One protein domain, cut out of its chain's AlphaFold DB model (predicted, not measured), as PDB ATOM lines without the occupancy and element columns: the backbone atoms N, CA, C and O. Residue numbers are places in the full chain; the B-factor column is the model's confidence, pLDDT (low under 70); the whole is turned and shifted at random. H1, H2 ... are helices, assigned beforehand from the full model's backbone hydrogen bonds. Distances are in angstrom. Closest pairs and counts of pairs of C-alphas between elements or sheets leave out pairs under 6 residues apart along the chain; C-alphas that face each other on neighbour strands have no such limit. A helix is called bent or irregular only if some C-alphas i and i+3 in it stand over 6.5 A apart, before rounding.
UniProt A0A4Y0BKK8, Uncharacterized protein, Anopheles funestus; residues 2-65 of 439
ATOM      1  N   VAL A   2     106.502 -47.962  58.710       51.44
ATOM      2  CA  VAL A   2     105.972 -46.566  58.771       51.44
ATOM      3  C   VAL A   2     106.886 -45.558  58.059       51.44
ATOM      4  O   VAL A   2     106.405 -44.690  57.339       51.44
ATOM      5  N   HIS A   3     108.206 -45.715  58.194       52.53
ATOM      6  CA  HIS A   3     109.188 -44.822  57.572       52.53
ATOM      7  C   HIS A   3     109.255 -44.966  56.039       52.53
ATOM      8  O   HIS A   3     109.327 -43.967  55.336       52.53
ATOM      9  N   GLU A   4     109.143 -46.192  55.514       52.81
ATOM     10  CA  GLU A   4     109.071 -46.449  54.064       52.81
ATOM     11  C   GLU A   4     107.770 -45.944  53.452       52.81
ATOM     12  O   GLU A   4     107.786 -45.403  52.352       52.81
ATOM     13  N   ARG A   5     106.646 -46.087  54.166       63.47
ATOM     14  CA  ARG A   5     105.359 -45.555  53.715       63.47
ATOM     15  C   ARG A   5     105.411 -44.031  53.623       63.47
ATOM     16  O   ARG A   5     105.131 -43.489  52.567       63.47
ATOM     17  N   LEU A   6     105.907 -43.362  54.667       63.84
ATOM     18  CA  LEU A   6     106.108 -41.909  54.667       63.84
ATOM     19  C   LEU A   6     107.089 -41.440  53.581       63.84
ATOM     20  O   LEU A   6     106.877 -40.392  52.982       63.84
ATOM     21  N   GLN A   7     108.148 -42.203  53.293       58.81
ATOM     22  CA  GLN A   7     109.067 -41.890  52.192       58.81
ATOM     23  C   GLN A   7     108.418 -42.070  50.814       58.81
ATOM     24  O   GLN A   7     108.657 -41.245  49.932       58.81
ATOM     25  N   LYS A   8     107.595 -43.108  50.631       63.53
ATOM     26  CA  LYS A   8     106.847 -43.364  49.391       63.53
ATOM     27  C   LYS A   8     105.776 -42.296  49.166       63.53
ATOM     28  O   LYS A   8     105.692 -41.757  48.068       63.53
ATOM     29  N   ASP A   9     105.054 -41.913  50.213       67.88
ATOM     30  CA  ASP A   9     104.035 -40.860  50.172       67.88
ATOM     31  C   ASP A   9     104.675 -39.494  49.868       67.88
ATOM     32  O   ASP A   9     104.193 -38.750  49.019       67.88
ATOM     33  N   LEU A  10     105.837 -39.196  50.462       63.47
ATOM     34  CA  LEU A  10     106.606 -37.980  50.175       63.47
ATOM     35  C   LEU A  10     107.174 -37.977  48.746       63.47
ATOM     36  O   LEU A  10     107.229 -36.929  48.102       63.47
ATOM     37  N   HIS A  11     107.587 -39.135  48.228       65.19
ATOM     38  CA  HIS A  11     108.036 -39.282  46.842       65.19
ATOM     39  C   HIS A  11     106.879 -39.098  45.848       65.19
ATOM     40  O   HIS A  11     107.017 -38.328  44.900       65.19
ATOM     41  N   ASN A  12     105.724 -39.712  46.105       62.41
ATOM     42  CA  ASN A  12     104.515 -39.558  45.297       62.41
ATOM     43  C   ASN A  12     104.002 -38.110  45.319       62.41
ATOM     44  O   ASN A  12     103.700 -37.554  44.264       62.41
ATOM     45  N   ALA A  13     104.009 -37.455  46.484       63.12
ATOM     46  CA  ALA A  13     103.694 -36.034  46.606       63.12
ATOM     47  C   ALA A  13     104.670 -35.166  45.793       63.12
ATOM     48  O   ALA A  13     104.240 -34.288  45.052       63.12
ATOM     49  N   LYS A  14     105.982 -35.444  45.840       62.78
ATOM     50  CA  LYS A  14     106.990 -34.738  45.022       62.78
ATOM     51  C   LYS A  14     106.813 -34.941  43.517       62.78
ATOM     52  O   LYS A  14     107.114 -34.027  42.754       62.78
ATOM     53  N   MET A  15     106.346 -36.111  43.091       60.78
ATOM     54  CA  MET A  15     106.036 -36.384  41.685       60.78
ATOM     55  C   MET A  15     104.740 -35.682  41.253       60.78
ATOM     56  O   MET A  15     104.695 -35.138  40.157       60.78
ATOM     57  N   SER A  16     103.736 -35.592  42.136       58.75
ATOM     58  CA  SER A  16     102.505 -34.809  41.914       58.75
ATOM     59  C   SER A  16     102.775 -33.293  41.825       58.75
ATOM     60  O   SER A  16     102.122 -32.570  41.076       58.75
ATOM     61  N   VAL A  17     103.816 -32.804  42.515       58.28
ATOM     62  CA  VAL A  17     104.274 -31.400  42.456       58.28
ATOM     63  C   VAL A  17     104.825 -31.012  41.072       58.28
ATOM     64  O   VAL A  17     104.856 -29.825  40.742       58.28
ATOM     65  N   GLN A  18     105.227 -31.966  40.220       56.91
ATOM     66  CA  GLN A  18     105.668 -31.672  38.850       56.91
ATOM     67  C   GLN A  18     104.468 -31.355  37.941       56.91
ATOM     68  O   GLN A  18     104.044 -32.170  37.130       56.91
ATOM     69  N   GLY A  19     103.926 -30.141  38.074       61.00
ATOM     70  CA  GLY A  19     102.877 -29.598  37.201       61.00
ATOM     71  C   GLY A  19     101.631 -29.082  37.923       61.00
ATOM     72  O   GLY A  19     100.827 -28.396  37.295       61.00
ATOM     73  N   ALA A  20     101.475 -29.351  39.223       66.38
ATOM     74  CA  ALA A  20     100.362 -28.844  40.024       66.38
ATOM     75  C   ALA A  20     100.665 -27.457  40.618       66.38
ATOM     76  O   ALA A  20     101.761 -27.197  41.121       66.38
ATOM     77  N   THR A  21      99.684 -26.551  40.591       77.44
ATOM     78  CA  THR A  21      99.773 -25.279  41.317       77.44
ATOM     79  C   THR A  21      99.720 -25.540  42.831       77.44
ATOM     80  O   THR A  21      99.033 -26.462  43.276       77.44
ATOM     81  N   PRO A  22     100.396 -24.724  43.663       75.25
ATOM     82  CA  PRO A  22     100.373 -24.883  45.119       75.25
ATOM     83  C   PRO A  22      98.962 -24.882  45.732       75.25
ATOM     84  O   PRO A  22      98.741 -25.525  46.752       75.25
ATOM     85  N   GLN A  23      98.010 -24.183  45.103       77.69
ATOM     86  CA  GLN A  23      96.601 -24.171  45.511       77.69
ATOM     87  C   GLN A  23      95.915 -25.519  45.290       77.69
ATOM     88  O   GLN A  23      95.327 -26.037  46.231       77.69
ATOM     89  N   ASN A  24      96.068 -26.133  44.113       76.88
ATOM     90  CA  ASN A  24      95.464 -27.438  43.829       76.88
ATOM     91  C   ASN A  24      96.020 -28.527  44.756       76.88
ATOM     92  O   ASN A  24      95.303 -29.429  45.176       76.88
ATOM     93  N   LEU A  25      97.307 -28.432  45.102       75.75
ATOM     94  CA  LEU A  25      97.935 -29.366  46.033       75.75
ATOM     95  C   LEU A  25      97.383 -29.200  47.458       75.75
ATOM     96  O   LEU A  25      97.168 -30.184  48.156       75.75
ATOM     97  N   MET A  26      97.129 -27.956  47.876       79.56
ATOM     98  CA  MET A  26      96.506 -27.661  49.165       79.56
ATOM     99  C   MET A  26      95.062 -28.172  49.218       79.56
ATOM    100  O   MET A  26      94.692 -28.804  50.202       79.56
ATOM    101  N   GLU A  27      94.270 -27.943  48.168       82.81
ATOM    102  CA  GLU A  27      92.896 -28.454  48.066       82.81
ATOM    103  C   GLU A  27      92.862 -29.984  48.121       82.81
ATOM    104  O   GLU A  27      92.152 -30.539  48.954       82.81
ATOM    105  N   SER A  28      93.722 -30.663  47.356       79.12
ATOM    106  CA  SER A  28      93.837 -32.128  47.388       79.12
ATOM    107  C   SER A  28      94.188 -32.658  48.782       79.12
ATOM    108  O   SER A  28      93.604 -33.638  49.234       79.12
ATOM    109  N   ILE A  29      95.120 -32.014  49.495       81.56
ATOM    110  CA  ILE A  29      95.496 -32.427  50.857       81.56
ATOM    111  C   ILE A  29      94.344 -32.190  51.840       81.56
ATOM    112  O   ILE A  29      94.135 -32.998  52.748       81.56
ATOM    113  N   ILE A  30      93.593 -31.098  51.686       86.31
ATOM    114  CA  ILE A  30      92.417 -30.815  52.517       86.31
ATOM    115  C   ILE A  30      91.347 -31.888  52.290       86.31
ATOM    116  O   ILE A  30      90.824 -32.429  53.265       86.31
ATOM    117  N   GLU A  31      91.062 -32.238  51.036       84.12
ATOM    118  CA  GLU A  31      90.110 -33.295  50.680       84.12
ATOM    119  C   GLU A  31      90.545 -34.661  51.227       84.12
ATOM    120  O   GLU A  31      89.761 -35.337  51.898       84.12
ATOM    121  N   GLU A  32      91.811 -35.046  51.042       82.62
ATOM    122  CA  GLU A  32      92.362 -36.284  51.607       82.62
ATOM    123  C   GLU A  32      92.257 -36.310  53.134       82.62
ATOM    124  O   GLU A  32      91.877 -37.329  53.717       82.62
ATOM    125  N   THR A  33      92.545 -35.186  53.794       87.06
ATOM    126  CA  THR A  33      92.450 -35.074  55.254       87.06
ATOM    127  C   THR A  33      91.007 -35.248  55.724       87.06
ATOM    128  O   THR A  33      90.774 -35.980  56.683       87.06
ATOM    129  N   GLN A  34      90.032 -34.655  55.031       87.50
ATOM    130  CA  GLN A  34      88.609 -34.806  55.353       87.50
ATOM    131  C   GLN A  34      88.118 -36.247  55.154       87.50
ATOM    132  O   GLN A  34      87.378 -36.776  55.988       87.50
ATOM    133  N   VAL A  35      88.549 -36.913  54.077       82.19
ATOM    134  CA  VAL A  35      88.223 -38.327  53.829       82.19
ATOM    135  C   VAL A  35      88.837 -39.216  54.910       82.19
ATOM    136  O   VAL A  35      88.150 -40.074  55.469       82.19
ATOM    137  N   LEU A  36      90.108 -38.995  55.253       83.50
ATOM    138  CA  LEU A  36      90.796 -39.728  56.316       83.50
ATOM    139  C   LEU A  36      90.138 -39.505  57.679       83.50
ATOM    140  O   LEU A  36      89.951 -40.463  58.429       83.50
ATOM    141  N   GLU A  37      89.747 -38.271  57.989       88.62
ATOM    142  CA  GLU A  37      89.042 -37.935  59.222       88.62
ATOM    143  C   GLU A  37      87.708 -38.684  59.316       88.62
ATOM    144  O   GLU A  37      87.433 -39.327  60.332       88.62
ATOM    145  N   PHE A  38      86.924 -38.707  58.234       85.06
ATOM    146  CA  PHE A  38      85.692 -39.491  58.171       85.06
ATOM    147  C   PHE A  38      85.943 -40.996  58.360       85.06
ATOM    148  O   PHE A  38      85.229 -41.646  59.132       85.06
ATOM    149  N   MET A  39      86.967 -41.558  57.708       82.12
ATOM    150  CA  MET A  39      87.299 -42.975  57.865       82.12
ATOM    151  C   MET A  39      87.685 -43.321  59.306       82.12
ATOM    152  O   MET A  39      87.230 -44.337  59.829       82.12
ATOM    153  N   VAL A  40      88.497 -42.483  59.955       87.75
ATOM    154  CA  VAL A  40      89.008 -42.729  61.312       87.75
ATOM    155  C   VAL A  40      87.948 -42.482  62.381       87.75
ATOM    156  O   VAL A  40      87.887 -43.238  63.347       87.75
ATOM    157  N   GLN A  41      87.124 -41.445  62.240       86.94
ATOM    158  CA  GLN A  41      86.151 -41.077  63.270       86.94
ATOM    159  C   GLN A  41      84.840 -41.858  63.170       86.94
ATOM    160  O   GLN A  41      84.205 -42.089  64.196       86.94
ATOM    161  N   GLN A  42      84.415 -42.251  61.963       83.31
ATOM    162  CA  GLN A  42      83.099 -42.867  61.757       83.31
ATOM    163  C   GLN A  42      83.210 -44.323  61.302       83.31
ATOM    164  O   GLN A  42      82.781 -45.220  62.023       83.31
ATOM    165  N   LYS A  43      83.819 -44.579  60.139       82.00
ATOM    166  CA  LYS A  43      83.761 -45.902  59.492       82.00
ATOM    167  C   LYS A  43      84.569 -46.987  60.208       82.00
ATOM    168  O   LYS A  43      84.001 -47.998  60.614       82.00
ATOM    169  N   LEU A  44      85.870 -46.777  60.415       84.50
ATOM    170  CA  LEU A  44      86.761 -47.771  61.028       84.50
ATOM    171  C   LEU A  44      86.330 -48.177  62.448       84.50
ATOM    172  O   LEU A  44      86.330 -49.374  62.734       84.50
ATOM    173  N   PRO A  45      85.936 -47.253  63.348       91.00
ATOM    174  CA  PRO A  45      85.438 -47.630  64.669       91.00
ATOM    175  C   PRO A  45      84.163 -48.471  64.602       91.00
ATOM    176  O   PRO A  45      84.015 -49.406  65.387       91.00
ATOM    177  N   GLN A  46      83.261 -48.163  63.666       86.44
ATOM    178  CA  GLN A  46      81.996 -48.872  63.500       86.44
ATOM    179  C   GLN A  46      82.216 -50.290  62.960       86.44
ATOM    180  O   GLN A  46      81.701 -51.244  63.540       86.44
ATOM    181  N   GLU A  47      83.057 -50.452  61.936       84.50
ATOM    182  CA  GLU A  47      83.460 -51.767  61.418       84.50
ATOM    183  C   GLU A  47      84.195 -52.594  62.475       84.50
ATOM    184  O   GLU A  47      83.937 -53.784  62.644       84.50
ATOM    185  N   LEU A  48      85.093 -51.966  63.232       90.19
ATOM    186  CA  LEU A  48      85.842 -52.630  64.292       90.19
ATOM    187  C   LEU A  48      84.927 -53.055  65.445       90.19
ATOM    188  O   LEU A  48      85.109 -54.140  65.997       90.19
ATOM    189  N   HIS A  49      83.927 -52.244  65.793       92.81
ATOM    190  CA  HIS A  49      82.902 -52.623  66.759       92.81
ATOM    191  C   HIS A  49      82.036 -53.775  66.239       92.81
ATOM    192  O   HIS A  49      81.817 -54.738  66.970       92.81
ATOM    193  N   GLN A  50      81.619 -53.732  64.971       88.69
ATOM    194  CA  GLN A  50      80.842 -54.797  64.336       88.69
ATOM    195  C   GLN A  50      81.615 -56.120  64.312       88.69
ATOM    196  O   GLN A  50      81.086 -57.136  64.746       88.69
ATOM    197  N   ARG A  51      82.895 -56.107  63.919       89.69
ATOM    198  CA  ARG A  51      83.759 -57.299  63.953       89.69
ATOM    199  C   ARG A  51      83.993 -57.818  65.366       89.69
ATOM    200  O   ARG A  51      84.006 -59.025  65.566       89.69
ATOM    201  N   ARG A  52      84.172 -56.933  66.351       92.00
ATOM    202  CA  ARG A  52      84.279 -57.346  67.761       92.00
ATOM    203  C   ARG A  52      82.991 -57.991  68.259       92.00
ATOM    204  O   ARG A  52      83.077 -59.002  68.939       92.00
ATOM    205  N   SER A  53      81.840 -57.432  67.897       92.88
ATOM    206  CA  SER A  53      80.527 -57.993  68.216       92.88
ATOM    207  C   SER A  53      80.336 -59.361  67.558       92.88
ATOM    208  O   SER A  53      80.029 -60.316  68.251       92.88
ATOM    209  N   GLU A  54      80.647 -59.506  66.264       90.06
ATOM    210  CA  GLU A  54      80.611 -60.802  65.565       90.06
ATOM    211  C   GLU A  54      81.509 -61.847  66.234       90.06
ATOM    212  O   GLU A  54      81.083 -62.978  66.456       90.06
ATOM    213  N   VAL A  55      82.747 -61.478  66.578       91.00
ATOM    214  CA  VAL A  55      83.671 -62.373  67.286       91.00
ATOM    215  C   VAL A  55      83.124 -62.736  68.663       91.00
ATOM    216  O   VAL A  55      83.223 -63.893  69.053       91.00
ATOM    217  N   GLN A  56      82.527 -61.786  69.382       92.31
ATOM    218  CA  GLN A  56      81.892 -62.047  70.668       92.31
ATOM    219  C   GLN A  56      80.698 -62.999  70.522       92.31
ATOM    220  O   GLN A  56      80.643 -63.979  71.252       92.31
ATOM    221  N   THR A  57      79.801 -62.789  69.555       85.31
ATOM    222  CA  THR A  57      78.682 -63.706  69.284       85.31
ATOM    223  C   THR A  57      79.187 -65.101  68.928       85.31
ATOM    224  O   THR A  57      78.671 -66.093  69.426       85.31
ATOM    225  N   LEU A  58      80.216 -65.204  68.083       84.88
ATOM    226  CA  LEU A  58      80.811 -66.494  67.729       84.88
ATOM    227  C   LEU A  58      81.465 -67.170  68.938       84.88
ATOM    228  O   LEU A  58      81.377 -68.386  69.066       84.88
ATOM    229  N   GLN A  59      82.092 -66.395  69.820       86.56
ATOM    230  CA  GLN A  59      82.672 -66.894  71.062       86.56
ATOM    231  C   GLN A  59      81.581 -67.394  72.018       86.56
ATOM    232  O   GLN A  59      81.703 -68.497  72.529       86.56
ATOM    233  N   GLU A  60      80.485 -66.650  72.180       83.19
ATOM    234  CA  GLU A  60      79.311 -67.065  72.961       83.19
ATOM    235  C   GLU A  60      78.700 -68.364  72.409       83.19
ATOM    236  O   GLU A  60      78.419 -69.279  73.174       83.19
ATOM    237  N   VAL A  61      78.596 -68.506  71.083       79.88
ATOM    238  CA  VAL A  61      78.116 -69.740  70.428       79.88
ATOM    239  C   VAL A  61      79.069 -70.925  70.632       79.88
ATOM    240  O   VAL A  61      78.620 -72.066  70.714       79.88
ATOM    241  N   ILE A  62      80.384 -70.684  70.690       81.06
ATOM    242  CA  ILE A  62      81.383 -71.724  70.986       81.06
ATOM    243  C   ILE A  62      81.335 -72.123  72.469       81.06
ATOM    244  O   ILE A  62      81.517 -73.301  72.787       81.06
ATOM    245  N   ASP A  63      81.110 -71.155  73.357       81.88
ATOM    246  CA  ASP A  63      81.079 -71.345  74.807       81.88
ATOM    247  C   ASP A  63      79.733 -71.923  75.299       81.88
ATOM    248  O   ASP A  63      79.669 -72.499  76.390       81.88
ATOM    249  N   GLU A  64      78.665 -71.833  74.498       73.94
ATOM    250  CA  GLU A  64      77.373 -72.462  74.780       73.94
ATOM    251  C   GLU A  64      77.404 -73.992  74.559       73.94
ATOM    252  O   GLU A  64      77.692 -74.482  73.462       73.94
ATOM    253  N   PRO A  65      77.066 -74.805  75.581       67.00
ATOM    254  CA  PRO A  65      77.080 -76.255  75.454       67.00
ATOM    255  C   PRO A  65      75.847 -76.762  74.688       67.00
ATOM    256  O   PRO A  65      74.723 -76.647  75.163       67.00
TER     257      PRO A  65
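Overview. This is residues 2 to 65 of the 439 residues of an uncharacterized protein of Anopheles funestus (UniProt A0A4Y0BKK8). A short helix, H1, and a much longer one, H2, form a lopsided open V joined at one end by a tight turn, with H1 folding back over the first part of H2 without touching it. H2 makes the long axis and runs nearly straight through a gentle bend, its second part sticking out well past H1. The printed part has 64 residues with two named helices, H1 then H2, and no named strand; its class is all helix. It is extended, with a radius of gyration of the C-alphas of 19.9 A, and the C-alphas span 65 by 24 by 13 A.

Arrangement. H1, residues 2 to 16, comes first, and residues 2 to 12 stand free. A tight link of 5 residues leads to H2, residues 22 to 63. By its hydrogen bonds H2 was assigned as one helix, but it is bent: C-alphas 41 and 44 are 7.1 A apart. Its arms are H2a, residues 22 to 41, and H2b, residues 44 to 63, and their lines stand at a shallow tilt of 24 degrees. H1 and H2a are only just apart, their closest C-alphas being 8.2 A from each other. H1 and H2b are apart. In H1, H2a and H2b every O i to N i+4 pair is within hydrogen-bond range.

Along the chain. H1 begins at C-alpha 2, (105.972, -46.566, 58.771), and measures 20.8 A from first to last C-alpha. H2a begins at C-alpha 22, (100.373, -24.883, 45.119), and measures 28.2 A. H2b measures 27.9 A and ends at C-alpha 63, (81.079, -71.345, 74.807).

Size, cuts and confidence. The two C-alphas farthest apart, those of Gly 19 and Pro 65, are 65.6 A from each other. The printed part has no cut. The mean pLDDT of the printed part is 77.2, and residues 2 to 20 and residue 65 are under 70.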